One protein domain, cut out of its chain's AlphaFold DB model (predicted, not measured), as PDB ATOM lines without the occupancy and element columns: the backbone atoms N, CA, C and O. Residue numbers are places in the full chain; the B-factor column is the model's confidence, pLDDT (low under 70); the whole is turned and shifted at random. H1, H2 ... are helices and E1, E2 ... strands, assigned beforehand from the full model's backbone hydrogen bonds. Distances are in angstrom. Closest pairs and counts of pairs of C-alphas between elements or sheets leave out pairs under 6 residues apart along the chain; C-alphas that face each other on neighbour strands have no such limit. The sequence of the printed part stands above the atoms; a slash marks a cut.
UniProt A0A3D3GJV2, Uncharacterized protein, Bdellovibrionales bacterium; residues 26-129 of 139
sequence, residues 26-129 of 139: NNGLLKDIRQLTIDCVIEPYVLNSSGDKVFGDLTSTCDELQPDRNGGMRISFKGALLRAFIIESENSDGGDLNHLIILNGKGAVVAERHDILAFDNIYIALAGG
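Overview. This is residues 26 to 129 of the 139 residues of an uncharacterized protein of Bdellovibrionales bacterium (UniProt A0A3D3GJV2). A strongly twisted sheet of five strands curls round the short helix H2, and the longer helix H1 crosses the strands on the same face. From this body a thin hairpin of two short strands, E1 and E2, reaches out as an arm, with a short pairing of residues 41 to 42 with 59 to 60 at its base. The printed part has 104 residues, with two named helices and seven named strands in the order H1 E1 E2 E3 E4 E5 E6 E7 H2. The large sheet runs E3 - E4 - E5 - E6 - E7, antiparallel throughout, and the class is mixed, helices and strands. The whole is compact, with a radius of gyration of the C-alphas of 14.8 A and spans of 49 by 37 by 25 A.

Arrangement. E3, residues 65 to 67, E4, residues 73 to 77, E5, residues 80 to 88, E6, residues 97 to 104, and E7, residues 109 to 117, form a meander, each strand the antiparallel neighbour of the one before. E3 and E7 are its edge strands. Within hydrogen-bond range are N 66 and O 74, 2.9 A, between E3 and E4; N 75 and O 82, 2.9 A, between E4 and E5; N 85 and O 101, 3.0 A, between E5 and E6; and N 100 and O 113, 2.8 A, between E6 and E7. E7 bends by 53 degrees at residue 114. The sheet curls round H2, residues 122 to 127; the closest C-alphas of E5 and H2, those of Ile 86 and Ile 122, are 6.2 A apart. H1, residues 26 to 40, is on the same face at a height over the sheet of 8.6 A, two layers in all, helices on one face of a sheet. It runs across the strands, at 70 degrees to E7 on the local plane; their closest C-alphas, those of Asn 26 and Ala 111, are 5.8 A apart. H1 and H2 touch, about perpendicular at 78 degrees, with the C-alphas of Arg 34 and Ala 127 closest at 5.1 A. In both helices every O i to N i+4 pair is within hydrogen-bond range. E1, residues 45 to 47, and E2, residues 53 to 55, form an antiparallel hairpin, with N 46 and O 54 2.9 A apart; both are apart from H2.

Along the chain. H1 begins at C-alpha 26, (35.236, -4.345, -34.378), and measures 21.0 A. E5 measures 26.2 A, E6 23.6 A and E7 20.4 A; E4 measures 12.2 A. H2 measures 8.5 A and ends at C-alpha 127, (39.836, -2.278, -19.260). E1, E2 and E3 have three residues each.

Size, cuts and confidence. The C-alphas of Ser 50 and Lys 106, the two farthest apart, are 50.1 A apart. The printed part has no cut, and no link is long. Mean pLDDT of the printed part is 81.5; residues 26 to 27, 71, 118, 120 and 128 to 129 are under 70.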
ATOM      1  N   ASN A  26      35.166  -3.751 -35.720       57.09
ATOM      2  CA  ASN A  26      35.236  -4.345 -34.378       57.09
ATOM      3  C   ASN A  26      36.309  -3.718 -33.475       57.09
ATOM      4  O   ASN A  26      36.063  -3.523 -32.285       57.09
ATOM      5  N   ASN A  27      37.462  -3.323 -34.029       61.69
ATOM      6  CA  ASN A  27      38.536  -2.718 -33.229       61.69
ATOM      7  C   ASN A  27      38.156  -1.339 -32.674       61.69
ATOM      8  O   ASN A  27      38.553  -0.991 -31.566       61.69
ATOM      9  N   GLY A  28      37.373  -0.555 -33.424       72.62
ATOM     10  CA  GLY A  28      36.897   0.747 -32.951       72.62
ATOM     11  C   GLY A  28      35.893   0.609 -31.806       72.62
ATOM     12  O   GLY A  28      35.985   1.328 -30.819       72.62
ATOM     13  N   LEU A  29      34.975  -0.358 -31.910       75.06
ATOM     14  CA  LEU A  29      33.976  -0.611 -30.873       75.06
ATOM     15  C   LEU A  29      34.618  -1.062 -29.556       75.06
ATOM     16  O   LEU A  29      34.269  -0.534 -28.505       75.06
ATOM     17  N   LEU A  30      35.559  -2.010 -29.607       75.12
ATOM     18  CA  LEU A  30      36.243  -2.495 -28.404       75.12
ATOM     19  C   LEU A  30      37.030  -1.383 -27.711       75.12
ATOM     20  O   LEU A  30      36.919  -1.231 -26.498       75.12
ATOM     21  N   LYS A  31      37.749  -0.560 -28.482       79.75
ATOM     22  CA  LYS A  31      38.487   0.587 -27.950       79.75
ATOM     23  C   LYS A  31      37.568   1.604 -27.270       79.75
ATOM     24  O   LYS A  31      37.876   2.086 -26.183       79.75
ATOM     25  N   ASP A  32      36.431   1.918 -27.888       81.56
ATOM     26  CA  ASP A  32      35.465   2.848 -27.305       81.56
ATOM     27  C   ASP A  32      34.835   2.277 -26.016       81.56
ATOM     28  O   ASP A  32      34.683   2.998 -25.030       81.56
ATOM     29  N   ILE A  33      34.497   0.980 -25.995       79.62
ATOM     30  CA  ILE A  33      33.965   0.302 -24.800       79.62
ATOM     31  C   ILE A  33      35.023   0.234 -23.692       79.62
ATOM     32  O   ILE A  33      34.690   0.401 -22.518       79.62
ATOM     33  N   ARG A  34      36.297   0.024 -24.032       81.50
ATOM     34  CA  ARG A  34      37.399   0.092 -23.069       81.50
ATOM     35  C   ARG A  34      37.490   1.471 -22.445       81.50
ATOM     36  O   ARG A  34      37.574   1.559 -21.226       81.50
ATOM     37  N   GLN A  35      37.469   2.529 -23.256       84.12
ATOM     38  CA  GLN A  35      37.530   3.889 -22.729       84.12
ATOM     39  C   GLN A  35      36.344   4.157 -21.799       84.12
ATOM     40  O   GLN A  35      36.553   4.595 -20.674       84.12
ATOM     41  N   LEU A  36      35.131   3.765 -22.208       83.88
ATOM     42  CA  LEU A  36      33.949   3.820 -21.346       83.88
ATOM     43  C   LEU A  36      34.174   3.062 -20.028       83.88
ATOM     44  O   LEU A  36      33.814   3.543 -18.965       83.88
ATOM     45  N   THR A  37      34.791   1.884 -20.078       83.75
ATOM     46  CA  THR A  37      35.083   1.086 -18.881       83.75
ATOM     47  C   THR A  37      36.088   1.787 -17.967       83.75
ATOM     48  O   THR A  37      35.849   1.865 -16.768       83.75
ATOM     49  N   ILE A  38      37.179   2.336 -18.508       84.12
ATOM     50  CA  ILE A  38      38.180   3.094 -17.739       84.12
ATOM     51  C   ILE A  38      37.541   4.309 -17.061       84.12
ATOM     52  O   ILE A  38      37.852   4.599 -15.909       84.12
ATOM     53  N   ASP A  39      36.644   4.993 -17.764       85.06
ATOM     54  CA  ASP A  39      36.007   6.207 -17.260       85.06
ATOM     55  C   ASP A  39      34.944   5.903 -16.188       85.06
ATOM     56  O   ASP A  39      34.683   6.739 -15.325       85.06
ATOM     57  N   CYS A  40      34.340   4.711 -16.225       84.12
ATOM     58  CA  CYS A  40      33.174   4.372 -15.408       84.12
ATOM     59  C   CYS A  40      33.458   3.424 -14.241       84.12
ATOM     60  O   CYS A  40      32.717   3.445 -13.254       84.12
ATOM     61  N   VAL A  41      34.486   2.580 -14.342       82.44
ATOM     62  CA  VAL A  41      34.794   1.558 -13.337       82.44
ATOM     63  C   VAL A  41      35.725   2.120 -12.277       82.44
ATOM     64  O   VAL A  41      36.811   2.609 -12.572       82.44
ATOM     65  N   ILE A  42      35.319   1.976 -11.018       78.00
ATOM     66  CA  ILE A  42      36.086   2.409  -9.856       78.00
ATOM     67  C   ILE A  42      36.246   1.233  -8.897       78.00
ATOM     68  O   ILE A  42      35.277   0.548  -8.568       78.00
ATOM     69  N   GLU A  43      37.471   1.038  -8.414       80.44
ATOM     70  CA  GLU A  43      37.772   0.155  -7.290       80.44
ATOM     71  C   GLU A  43      37.748   0.973  -5.988       80.44
ATOM     72  O   GLU A  43      38.672   1.758  -5.731       80.44
ATOM     73  N   PRO A  44      36.684   0.876  -5.173       74.94
ATOM     74  CA  PRO A  44      36.664   1.541  -3.883       74.94
ATOM     75  C   PRO A  44      37.698   0.891  -2.960       74.94
ATOM     76  O   PRO A  44      37.939  -0.310  -3.021       74.94
ATOM     77  N   TYR A  45      38.281   1.667  -2.053       84.19
ATOM     78  CA  TYR A  45      39.115   1.118  -0.989       84.19
ATOM     79  C   TYR A  45      38.837   1.825   0.333       84.19
ATOM     80  O   TYR A  45      38.430   2.989   0.369       84.19
ATOM     81  N   VAL A  46      39.092   1.117   1.426       85.56
ATOM     82  CA  VAL A  46      39.092   1.651   2.790       85.56
ATOM     83  C   VAL A  46      40.463   1.435   3.415       85.56
ATOM     84  O   VAL A  46      41.199   0.545   2.999       85.56
ATOM     85  N   LEU A  47      40.834   2.245   4.403       91.44
ATOM     86  CA  LEU A  47      42.051   1.996   5.177       91.44
ATOM     87  C   LEU A  47      41.711   1.099   6.372       91.44
ATOM     88  O   LEU A  47      40.752   1.377   7.094       91.44
ATOM     89  N   ASN A  48      42.475   0.026   6.580       89.69
ATOM     90  CA  ASN A  48      42.352  -0.803   7.779       89.69
ATOM     91  C   ASN A  48      42.954  -0.089   9.009       89.69
ATOM     92  O   ASN A  48      43.510   1.008   8.918       89.69
ATOM     93  N   SER A  49      42.882  -0.728  10.177       91.19
ATOM     94  CA  SER A  49      43.453  -0.200  11.426       91.19
ATOM     95  C   SER A  49      44.973   0.017  11.393       91.19
ATOM     96  O   SER A  49      45.493   0.745  12.233       91.19
ATOM     97  N   SER A  50      45.676  -0.610  10.450       93.69
ATOM     98  CA  SER A  50      47.122  -0.490  10.235       93.69
ATOM     99  C   SER A  50      47.485   0.591   9.207       93.69
ATOM    100  O   SER A  50      48.663   0.884   9.027       93.69
ATOM    101  N   GLY A  51      46.491   1.213   8.560       90.69
ATOM    102  CA  GLY A  51      46.689   2.196   7.494       90.69
ATOM    103  C   GLY A  51      46.853   1.593   6.097       90.69
ATOM    104  O   GLY A  51      47.095   2.342   5.151       90.69
ATOM    105  N   ASP A  52      46.689   0.278   5.937       87.69
ATOM    106  CA  ASP A  52      46.766  -0.378   4.631       87.69
ATOM    107  C   ASP A  52      45.454  -0.220   3.864       87.69
ATOM    108  O   ASP A  52      44.365  -0.254   4.447       87.69
ATOM    109  N   LYS A  53      45.550  -0.113   2.538       81.44
ATOM    110  CA  LYS A  53      44.379  -0.121   1.659       81.44
ATOM    111  C   LYS A  53      43.785  -1.525   1.585       81.44
ATOM    112  O   LYS A  53      44.461  -2.474   1.201       81.44
ATOM    113  N   VAL A  54      42.502  -1.627   1.894       85.94
ATOM    114  CA  VAL A  54      41.658  -2.794   1.657       85.94
ATOM    115  C   VAL A  54      40.707  -2.426   0.529       85.94
ATOM    116  O   VAL A  54      39.841  -1.568   0.700       85.94
ATOM    117  N   PHE A  55      40.917  -3.034  -0.632       78.69
ATOM    118  CA  PHE A  55      40.094  -2.816  -1.815       78.69
ATOM    119  C   PHE A  55      38.769  -3.573  -1.681       78.69
ATOM    120  O   PHE A  55      38.728  -4.683  -1.148       78.69
ATOM    121  N   GLY A  56      37.684  -2.928  -2.093       75.62
ATOM    122  CA  GLY A  56      36.363  -3.530  -2.227       75.62
ATOM    123  C   GLY A  56      36.097  -3.961  -3.667       75.62
ATOM    124  O   GLY A  56      36.943  -3.809  -4.543       75.62
ATOM    125  N   ASP A  57      34.894  -4.470  -3.912       75.62
ATOM    126  CA  ASP A  57      34.504  -4.917  -5.246       75.62
ATOM    127  C   ASP A  57      34.487  -3.758  -6.249       75.62
ATOM    128  O   ASP A  57      34.055  -2.647  -5.931       75.62
ATOM    129  N   LEU A  58      34.899  -4.032  -7.489       75.06
ATOM    130  CA  LEU A  58      34.779  -3.078  -8.590       75.06
ATOM    131  C   LEU A  58      33.321  -2.646  -8.774       75.06
ATOM    132  O   LEU A  58      32.414  -3.469  -8.923       75.06
ATOM    133  N   THR A  59      33.112  -1.336  -8.833       77.50
ATOM    134  CA  THR A  59      31.801  -0.718  -9.038       77.50
ATOM    135  C   THR A  59      31.797   0.102 -10.318       77.50
ATOM    136  O   THR A  59      32.825   0.642 -10.719       77.50
ATOM    137  N   SER A  60      30.637   0.207 -10.963       83.25
ATOM    138  CA  SER A  60      30.439   1.165 -12.047       83.25
ATOM    139  C   SER A  60      29.724   2.404 -11.526       83.25
ATOM    140  O   SER A  60      28.754   2.298 -10.773       83.25
ATOM    141  N   THR A  61      30.191   3.574 -11.948       83.25
ATOM    142  CA  THR A  61      29.616   4.882 -11.601       83.25
ATOM    143  C   THR A  61      28.799   5.517 -12.721       83.25
ATOM    144  O   THR A  61      28.153   6.538 -12.495       83.25
ATOM    145  N   CYS A  62      28.786   4.904 -13.904       84.31
ATOM    146  CA  CYS A  62      28.041   5.381 -15.064       84.31
ATOM    147  C   CYS A  62      26.768   4.569 -15.290       84.31
ATOM    148  O   CYS A  62      26.771   3.343 -15.146       84.31
ATOM    149  N   ASP A  63      25.707   5.217 -15.763       85.44
ATOM    150  CA  ASP A  63      24.478   4.536 -16.188       85.44
ATOM    151  C   ASP A  63      24.705   3.678 -17.446       85.44
ATOM    152  O   ASP A  63      24.019   2.678 -17.674       85.44
ATOM    153  N   GLU A  64      25.709   4.042 -18.245       85.69
ATOM    154  CA  GLU A  64      26.103   3.392 -19.488       85.69
ATOM    155  C   GLU A  64      26.718   2.007 -19.292       85.69
ATOM    156  O   GLU A  64      26.771   1.225 -20.239       85.69
ATOM    157  N   LEU A  65      27.177   1.675 -18.089       86.69
ATOM    158  CA  LEU A  65      27.846   0.413 -17.807       86.69
ATOM    159  C   LEU A  65      27.310  -0.139 -16.489       86.69
ATOM    160  O   LEU A  65      27.577   0.412 -15.432       86.69
ATOM    161  N   GLN A  66      26.516  -1.205 -16.533       87.31
ATOM    162  CA  GLN A  66      25.788  -1.707 -15.361       87.31
ATOM    163  C   GLN A  66      25.890  -3.230 -15.247       87.31
ATOM    164  O   GLN A  66      25.769  -3.906 -16.272       87.31
ATOM    165  N   PRO A  67      26.065  -3.794 -14.039       81.75
ATOM    166  CA  PRO A  67      26.081  -5.240 -13.859       81.75
ATOM    167  C   PRO A  67      24.759  -5.864 -14.316       81.75
ATOM    168  O   PRO A  67      23.670  -5.354 -14.037       81.75
ATOM    169  N   ASP A  68      24.858  -6.972 -15.048       82.25
ATOM    170  CA  ASP A  68      23.721  -7.808 -15.420       82.25
ATOM    171  C   ASP A  68      23.485  -8.865 -14.331       82.25
ATOM    172  O   ASP A  68      24.409  -9.360 -13.688       82.25
ATOM    173  N   ARG A  69      22.226  -9.260 -14.136       74.94
ATOM    174  CA  ARG A  69      21.814 -10.211 -13.090       74.94
ATOM    175  C   ARG A  69      22.378 -11.619 -13.287       74.94
ATOM    176  O   ARG A  69      22.356 -12.409 -12.350       74.94
ATOM    177  N   ASN A  70      22.869 -11.924 -14.485       72.56
ATOM    178  CA  ASN A  70      23.374 -13.241 -14.867       72.56
ATOM    179  C   ASN A  70      24.913 -13.328 -14.846       72.56
ATOM    180  O   ASN A  70      25.472 -14.178 -15.532       72.56
ATOM    181  N   GLY A  71      25.601 -12.436 -14.123       69.56
ATOM    182  CA  GLY A  71      27.071 -12.442 -14.038       69.56
ATOM    183  C   GLY A  71      27.785 -11.820 -15.245       69.56
ATOM    184  O   GLY A  71      28.978 -12.028 -15.426       69.56
ATOM    185  N   GLY A  72      27.062 -11.061 -16.074       80.44
ATOM    186  CA  GLY A  72      27.617 -10.281 -17.185       80.44
ATOM    187  C   GLY A  72      27.492  -8.773 -16.955       80.44
ATOM    188  O   GLY A  72      27.194  -8.318 -15.853       80.44
ATOM    189  N   MET A  73      27.660  -7.989 -18.017       86.88
ATOM    190  CA  MET A  73      27.464  -6.536 -18.032       86.88
ATOM    191  C   MET A  73      26.476  -6.124 -19.094       86.88
ATOM    192  O   MET A  73      26.483  -6.639 -20.209       86.88
ATOM    193  N   ARG A  74      25.699  -5.101 -18.776       89.81
ATOM    194  CA  ARG A  74      24.911  -4.333 -19.724       89.81
ATOM    195  C   ARG A  74      25.666  -3.053 -20.062       89.81
ATOM    196  O   ARG A  74      26.046  -2.308 -19.165       89.81
ATOM    197  N   ILE A  75      25.855  -2.808 -21.354       89.12
ATOM    198  CA  ILE A  75      26.574  -1.645 -21.876       89.12
ATOM    199  C   ILE A  75      25.603  -0.856 -22.759       89.12
ATOM    200  O   ILE A  75      25.130  -1.363 -23.776       89.12
ATOM    201  N   SER A  76      25.285   0.376 -22.385       87.88
ATOM    202  CA  SER A  76      24.535   1.324 -23.206       87.88
ATOM    203  C   SER A  76      25.519   2.251 -23.911       87.88
ATOM    204  O   SER A  76      26.034   3.191 -23.321       87.88
ATOM    205  N   PHE A  77      25.782   1.993 -25.191       81.75
ATOM    206  CA  PHE A  77      26.791   2.719 -25.963       81.75
ATOM    207  C   PHE A  77      26.208   3.251 -27.274       81.75
ATOM    208  O   PHE A  77      25.672   2.487 -28.075       81.75
ATOM    209  N   LYS A  78      26.294   4.571 -27.501       82.31
ATOM    210  CA  LYS A  78      25.759   5.255 -28.702       82.31
ATOM    211  C   LYS A  78      24.296   4.880 -29.022       82.31
ATOM    212  O   LYS A  78      23.926   4.699 -30.178       82.31
ATOM    213  N   GLY A  79      23.462   4.727 -27.989       80.38
ATOM    214  CA  GLY A  79      22.051   4.334 -28.121       80.38
ATOM    215  C   GLY A  79      21.813   2.841 -28.389       80.38
ATOM    216  O   GLY A  79      20.662   2.413 -28.451       80.38
ATOM    217  N   ALA A  80      22.868   2.031 -28.513       81.44
ATOM    218  CA  ALA A  80      22.769   0.582 -28.584       81.44
ATOM    219  C   ALA A  80      22.837  -0.031 -27.183       81.44
ATOM    220  O   ALA A  80      23.680   0.340 -26.368       81.44
ATOM    221  N   LEU A  81      21.964  -1.007 -26.925       89.00
ATOM    222  CA  LEU A  81      22.052  -1.855 -25.743       89.00
ATOM    223  C   LEU A  81      22.841  -3.117 -26.091       89.00
ATOM    224  O   LEU A  81      22.408  -3.921 -26.924       89.00
ATOM    225  N   LEU A  82      23.990  -3.274 -25.450       90.12
ATOM    226  CA  LEU A  82      24.888  -4.408 -25.594       90.12
ATOM    227  C   LEU A  82      24.963  -5.183 -24.276       90.12
ATOM    228  O   LEU A  82      24.659  -4.662 -23.199       90.12
ATOM    229  N   ARG A  83      25.375  -6.442 -24.371       90.62
ATOM    230  CA  ARG A  83      25.686  -7.298 -23.228       90.62
ATOM    231  C   ARG A  83      27.077  -7.865 -23.392       90.62
ATOM    232  O   ARG A  83      27.409  -8.289 -24.490       90.62
ATOM    233  N   ALA A  84      27.852  -7.905 -22.325       89.00
ATOM    234  CA  ALA A  84      29.163  -8.524 -22.323       89.00
ATOM    235  C   ALA A  84      29.223  -9.606 -21.238       89.00
ATOM    236  O   ALA A  84      28.610  -9.453 -20.182       89.00
ATOM    237  N   PHE A  85      29.939 -10.696 -21.483       87.94
ATOM    238  CA  PHE A  85      30.202 -11.735 -20.483       87.94
ATOM    239  C   PHE A  85      31.564 -12.387 -20.727       87.94
ATOM    240  O   PHE A  85      32.118 -12.300 -21.827       87.94
ATOM    241  N   ILE A  86      32.086 -13.013 -19.673       85.06
ATOM    242  CA  ILE A  86      33.293 -13.832 -19.704       85.06
ATOM    243  C   ILE A  86      32.880 -15.303 -19.674       85.06
ATOM    244  O   ILE A  86      32.008 -15.683 -18.891       85.06
ATOM    245  N   ILE A  87      33.515 -16.117 -20.508       87.81
ATOM    246  CA  ILE A  87      33.495 -17.578 -20.399       87.81
ATOM    247  C   ILE A  87      34.926 -18.096 -20.344       87.81
ATOM    248  O   ILE A  87      35.826 -17.449 -20.873       87.81
ATOM    249  N   GLU A  88      35.123 -19.255 -19.729       86.69
ATOM    250  CA  GLU A  88      36.425 -19.922 -19.719       86.69
ATOM    251  C   GLU A  88      36.885 -20.260 -21.140       86.69
ATOM    252  O   GLU A  88      36.064 -20.631 -21.988       86.69
ATOM    253  N   SER A  89      38.185 -20.091 -21.404       87.75
ATOM    254  CA  SER A  89      38.773 -20.475 -22.683       87.75
ATOM    255  C   SER A  89      38.941 -21.983 -22.787       87.75
ATOM    256  O   SER A  89      39.327 -22.652 -21.835       87.75
ATOM    257  N   GLU A  90      38.733 -22.526 -23.979       89.81
ATOM    258  CA  GLU A  90      39.112 -23.907 -24.301       89.81
ATOM    259  C   GLU A  90      40.627 -24.164 -24.206       89.81
ATOM    260  O   GLU A  90      41.045 -25.308 -24.040       89.81
ATOM    261  N   ASN A  91      41.439 -23.105 -24.271       86.62
ATOM    262  CA  ASN A  91      42.891 -23.147 -24.092       86.62
ATOM    263  C   ASN A  91      43.326 -22.922 -22.633       86.62
ATOM    264  O   ASN A  91      44.524 -22.840 -22.374       86.62
ATOM    265  N   SER A  92      42.371 -22.782 -21.710       82.81
ATOM    266  CA  SER A  92      42.618 -22.601 -20.280       82.81
ATOM    267  C   SER A  92      43.343 -23.821 -19.702       82.81
ATOM    268  O   SER A  92      42.815 -24.936 -19.731       82.81
ATOM    269  N   ASP A  93      44.542 -23.620 -19.154       79.56
ATOM    270  CA  ASP A  93      45.246 -24.617 -18.343       79.56
ATOM    271  C   ASP A  93      45.207 -24.177 -16.878       79.56
ATOM    272  O   ASP A  93      46.033 -23.404 -16.392       79.56
ATOM    273  N   GLY A  94      44.188 -24.658 -16.165       73.69
ATOM    274  CA  GLY A  94      43.982 -24.319 -14.758       73.69
ATOM    275  C   GLY A  94      43.227 -23.009 -14.525       73.69
ATOM    276  O   GLY A  94      43.383 -22.414 -13.459       73.69
ATOM    277  N   GLY A  95      42.392 -22.578 -15.475       72.38
ATOM    278  CA  GLY A  95      41.547 -21.392 -15.320       72.38
ATOM    279  C   GLY A  95      42.273 -20.090 -15.629       72.38
ATOM    280  O   GLY A  95      41.880 -19.060 -15.097       72.38
ATOM    281  N   ASP A  96      43.360 -20.118 -16.405       78.44
ATOM    282  CA  ASP A  96      44.241 -18.968 -16.636       78.44
ATOM    283  C   ASP A  96      43.818 -18.090 -17.825       78.44
ATOM    284  O   ASP A  96      44.271 -16.943 -17.931       78.44
ATOM    285  N   LEU A  97      42.917 -18.590 -18.679       81.50
ATOM    286  CA  LEU A  97      42.438 -17.912 -19.880       81.50
ATOM    287  C   LEU A  97      40.912 -17.940 -20.017       81.50
ATOM    288  O   LEU A  97      40.231 -18.905 -19.683       81.50
ATOM    289  N   ASN A  98      40.387 -16.869 -20.601       84.75
ATOM    290  CA  ASN A  98      38.971 -16.593 -20.787       84.75
ATOM    291  C   ASN A  98      38.691 -16.041 -22.198       84.75
ATOM    292  O   ASN A  98      39.564 -15.457 -22.841       84.75
ATOM    293  N   HIS A  99      37.445 -16.140 -22.656       86.25
ATOM    294  CA  HIS A  99      36.913 -15.397 -23.796       86.25
ATOM    295  C   HIS A  99      35.978 -14.282 -23.311       86.25
ATOM    296  O   HIS A  99      35.094 -14.500 -22.481       86.25
ATOM    297  N   LEU A 100      36.140 -13.085 -23.871       85.81
ATOM    298  CA  LEU A 100      35.201 -11.976 -23.735       85.81
ATOM    299  C   LEU A 100      34.279 -11.958 -24.951       85.81
ATOM    300  O   LEU A 100      34.748 -11.831 -26.083       85.81
ATOM    301  N   ILE A 101      32.970 -11.992 -24.719       88.00
ATOM    302  CA  ILE A 101      31.965 -11.935 -25.783       88.00
ATOM    303  C   ILE A 101      31.049 -10.739 -25.549       88.00
ATOM    304  O   ILE A 101      30.501 -10.572 -24.459       88.00
ATOM    305  N   ILE A 102      30.850  -9.924 -26.587       86.81
ATOM    306  CA  ILE A 102      29.916  -8.796 -26.604       86.81
ATOM    307  C   ILE A 102      28.798  -9.092 -27.600       86.81
ATOM    308  O   ILE A 102      29.024  -9.267 -28.797       86.81
ATOM    309  N   LEU A 103      27.566  -9.099 -27.104       88.19
ATOM    310  CA  LEU A 103      26.343  -9.303 -27.864       88.19
ATOM    311  C   LEU A 103      25.556  -8.000 -27.995       88.19
ATOM    312  O   LEU A 103      25.529  -7.177 -27.083       88.19
ATOM    313  N   ASN A 104      24.812  -7.848 -29.084       85.62
ATOM    314  CA  ASN A 104      23.772  -6.824 -29.176       85.62
ATOM    315  C   ASN A 104      22.455  -7.268 -28.506       85.62
ATOM    316  O   ASN A 104      22.297  -8.408 -28.063       85.62
ATOM    317  N   GLY A 105      21.461  -6.375 -28.487       83.06
ATOM    318  CA  GLY A 105      20.123  -6.655 -27.946       83.06
ATOM    319  C   GLY A 105      19.355  -7.806 -28.617       83.06
ATOM    320  O   GLY A 105      18.374  -8.279 -28.054       83.06
ATOM    321  N   LYS A 106      19.795  -8.293 -29.787       88.62
ATOM    322  CA  LYS A 106      19.234  -9.483 -30.456       88.62
ATOM    323  C   LYS A 106      19.980 -10.775 -30.099       88.62
ATOM    324  O   LYS A 106      19.600 -11.838 -30.572       88.62
ATOM    325  N   GLY A 107      21.039 -10.688 -29.292       85.50
ATOM    326  CA  GLY A 107      21.893 -11.817 -28.929       85.50
ATOM    327  C   GLY A 107      22.954 -12.174 -29.972       85.50
ATOM    328  O   GLY A 107      23.614 -13.190 -29.809       85.50
ATOM    329  N   ALA A 108      23.141 -11.368 -31.022       85.94
ATOM    330  CA  ALA A 108      24.206 -11.608 -31.993       85.94
ATOM    331  C   ALA A 108      25.536 -11.041 -31.485       85.94
ATOM    332  O   ALA A 108      25.554  -9.925 -30.955       85.94
ATOM    333  N   VAL A 109      26.625 -11.787 -31.686       85.56
ATOM    334  CA  VAL A 109      27.990 -11.343 -31.373       85.56
ATOM    335  C   VAL A 109      28.338 -10.143 -32.245       85.56
ATOM    336  O   VAL A 109      28.218 -10.193 -33.468       85.56
ATOM    337  N   VAL A 110      28.729  -9.048 -31.602       83.50
ATOM    338  CA  VAL A 110      29.190  -7.821 -32.266       83.50
ATOM    339  C   VAL A 110      30.670  -7.565 -32.044       83.50
ATOM    340  O   VAL A 110      31.278  -6.855 -32.831       83.50
ATOM    341  N   ALA A 111      31.251  -8.145 -31.000       83.50
ATOM    342  CA  ALA A 111      32.687  -8.198 -30.803       83.50
ATOM    343  C   ALA A 111      33.015  -9.377 -29.889       83.50
ATOM    344  O   ALA A 111      32.221  -9.743 -29.024       83.50
ATOM    345  N   GLU A 112      34.194  -9.945 -30.068       84.56
ATOM    346  CA  GLU A 112      34.718 -10.984 -29.200       84.56
ATOM    347  C   GLU A 112      36.233 -10.862 -29.127       84.56
ATOM    348  O   GLU A 112      36.880 -10.330 -30.037       84.56
ATOM    349  N   ARG A 113      36.791 -11.343 -28.024       80.31
ATOM    350  CA  ARG A 113      38.224 -11.495 -27.850       80.31
ATOM    351  C   ARG A 113      38.487 -12.803 -27.136       80.31
ATOM    352  O   ARG A 113      37.898 -13.075 -26.095       80.31
ATOM    353  N   HIS A 114      39.386 -13.581 -27.713       85.00
ATOM    354  CA  HIS A 114      39.762 -14.887 -27.204       85.00
ATOM    355  C   HIS A 114      41.035 -14.800 -26.375       85.00
ATOM    356  O   HIS A 114      41.814 -13.857 -26.547       85.00
ATOM    357  N   ASP A 115      41.209 -15.773 -25.481       82.81
ATOM    358  CA  ASP A 115      42.435 -15.996 -24.711       82.81
ATOM    359  C   ASP A 115      42.931 -14.742 -23.974       82.81
ATOM    360  O   ASP A 115      44.106 -14.370 -24.013       82.81
ATOM    361  N   ILE A 116      42.008 -14.047 -23.311       78.38
ATOM    362  CA  ILE A 116      42.363 -13.010 -22.347       78.38
ATOM    363  C   ILE A 116      42.715 -13.669 -21.016       78.38
ATOM    364  O   ILE A 116      42.122 -14.682 -20.660       78.38
ATOM    365  N   LEU A 117      43.656 -13.087 -20.272       77.12
ATOM    366  CA  LEU A 117      43.995 -13.581 -18.938       77.12
ATOM    367  C   LEU A 117      42.745 -13.671 -18.062       77.12
ATOM    368  O   LEU A 117      41.838 -12.835 -18.160       77.12
ATOM    369  N   ALA A 118      42.705 -14.690 -17.213       66.81
ATOM    370  CA  ALA A 118      41.594 -14.888 -16.318       66.81
ATOM    371  C   ALA A 118      41.527 -13.771 -15.282       66.81
ATOM    372  O   ALA A 118      42.354 -13.650 -14.378       66.81
ATOM    373  N   PHE A 119      40.516 -12.929 -15.453       70.56
ATOM    374  CA  PHE A 119      40.104 -11.953 -14.470       70.56
ATOM    375  C   PHE A 119      38.693 -12.319 -14.035       70.56
ATOM    376  O   PHE A 119      37.811 -12.479 -14.880       70.56
ATOM    377  N   ASP A 120      38.471 -12.387 -12.724       63.78
ATOM    378  CA  ASP A 120      37.170 -12.729 -12.131       63.78
ATOM    379  C   ASP A 120      36.067 -11.706 -12.462       63.78
ATOM    380  O   ASP A 120      34.893 -11.915 -12.160       63.78
ATOM    381  N   ASN A 121      36.426 -10.581 -13.093       73.62
ATOM    382  CA  ASN A 121      35.502  -9.527 -13.454       73.62
ATOM    383  C   ASN A 121      35.712  -9.017 -14.889       73.62
ATOM    384  O   ASN A 121      36.794  -8.607 -15.311       73.62
ATOM    385  N   ILE A 122      34.605  -8.953 -15.615       79.44
ATOM    386  CA  ILE A 122      34.464  -8.387 -16.954       79.44
ATOM    387  C   ILE A 122      34.896  -6.926 -17.110       79.44
ATOM    388  O   ILE A 122      35.381  -6.557 -18.178       79.44
ATOM    389  N   TYR A 123      34.803  -6.102 -16.069       79.06
ATOM    390  CA  TYR A 123      35.381  -4.760 -16.063       79.06
ATOM    391  C   TYR A 123      36.886  -4.797 -16.345       79.06
ATOM    392  O   TYR A 123      37.386  -4.015 -17.149       79.06
ATOM    393  N   ILE A 124      37.609  -5.737 -15.731       74.38
ATOM    394  CA  ILE A 124      39.062  -5.862 -15.886       74.38
ATOM    395  C   ILE A 124      39.395  -6.353 -17.297       74.38
ATOM    396  O   ILE A 124      40.276  -5.800 -17.959       74.38
ATOM    397  N   ALA A 125      38.636  -7.336 -17.792       76.69
ATOM    398  CA  ALA A 125      38.763  -7.830 -19.159       76.69
ATOM    399  C   ALA A 125      38.576  -6.724 -20.209       76.69
ATOM    400  O   ALA A 125      39.347  -6.642 -21.167       76.69
ATOM    401  N   LEU A 126      37.578  -5.854 -20.018       77.94
ATOM    402  CA  LEU A 126      37.322  -4.715 -20.899       77.94
ATOM    403  C   LEU A 126      38.393  -3.621 -20.752       77.94
ATOM    404  O   LEU A 126      38.839  -3.072 -21.758       77.94
ATOM    405  N   ALA A 127      38.853  -3.328 -19.531       73.06
ATOM    406  CA  ALA A 127      39.836  -2.278 -19.260       73.06
ATOM    407  C   ALA A 127      41.252  -2.599 -19.777       73.06
ATOM    408  O   ALA A 127      41.973  -1.694 -20.211       73.06
ATOM    409  N   GLY A 128      41.685  -3.861 -19.761       62.12
ATOM    410  CA  GLY A 128      43.032  -4.236 -20.220       62.12
ATOM    411  C   GLY A 128      43.151  -4.542 -21.722       62.12
ATOM    412  O   GLY A 128      44.241  -4.814 -22.225       62.12
ATOM    413  N   GLY A 129      42.049  -4.478 -22.464       59.75
ATOM    414  CA  GLY A 129      41.927  -5.053 -23.796       59.75
ATOM    415  C   GLY A 129      42.407  -4.223 -24.989       59.75
ATOM    416  O   GLY A 129      41.646  -4.178 -25.943       59.75
TER     417      GLY A 129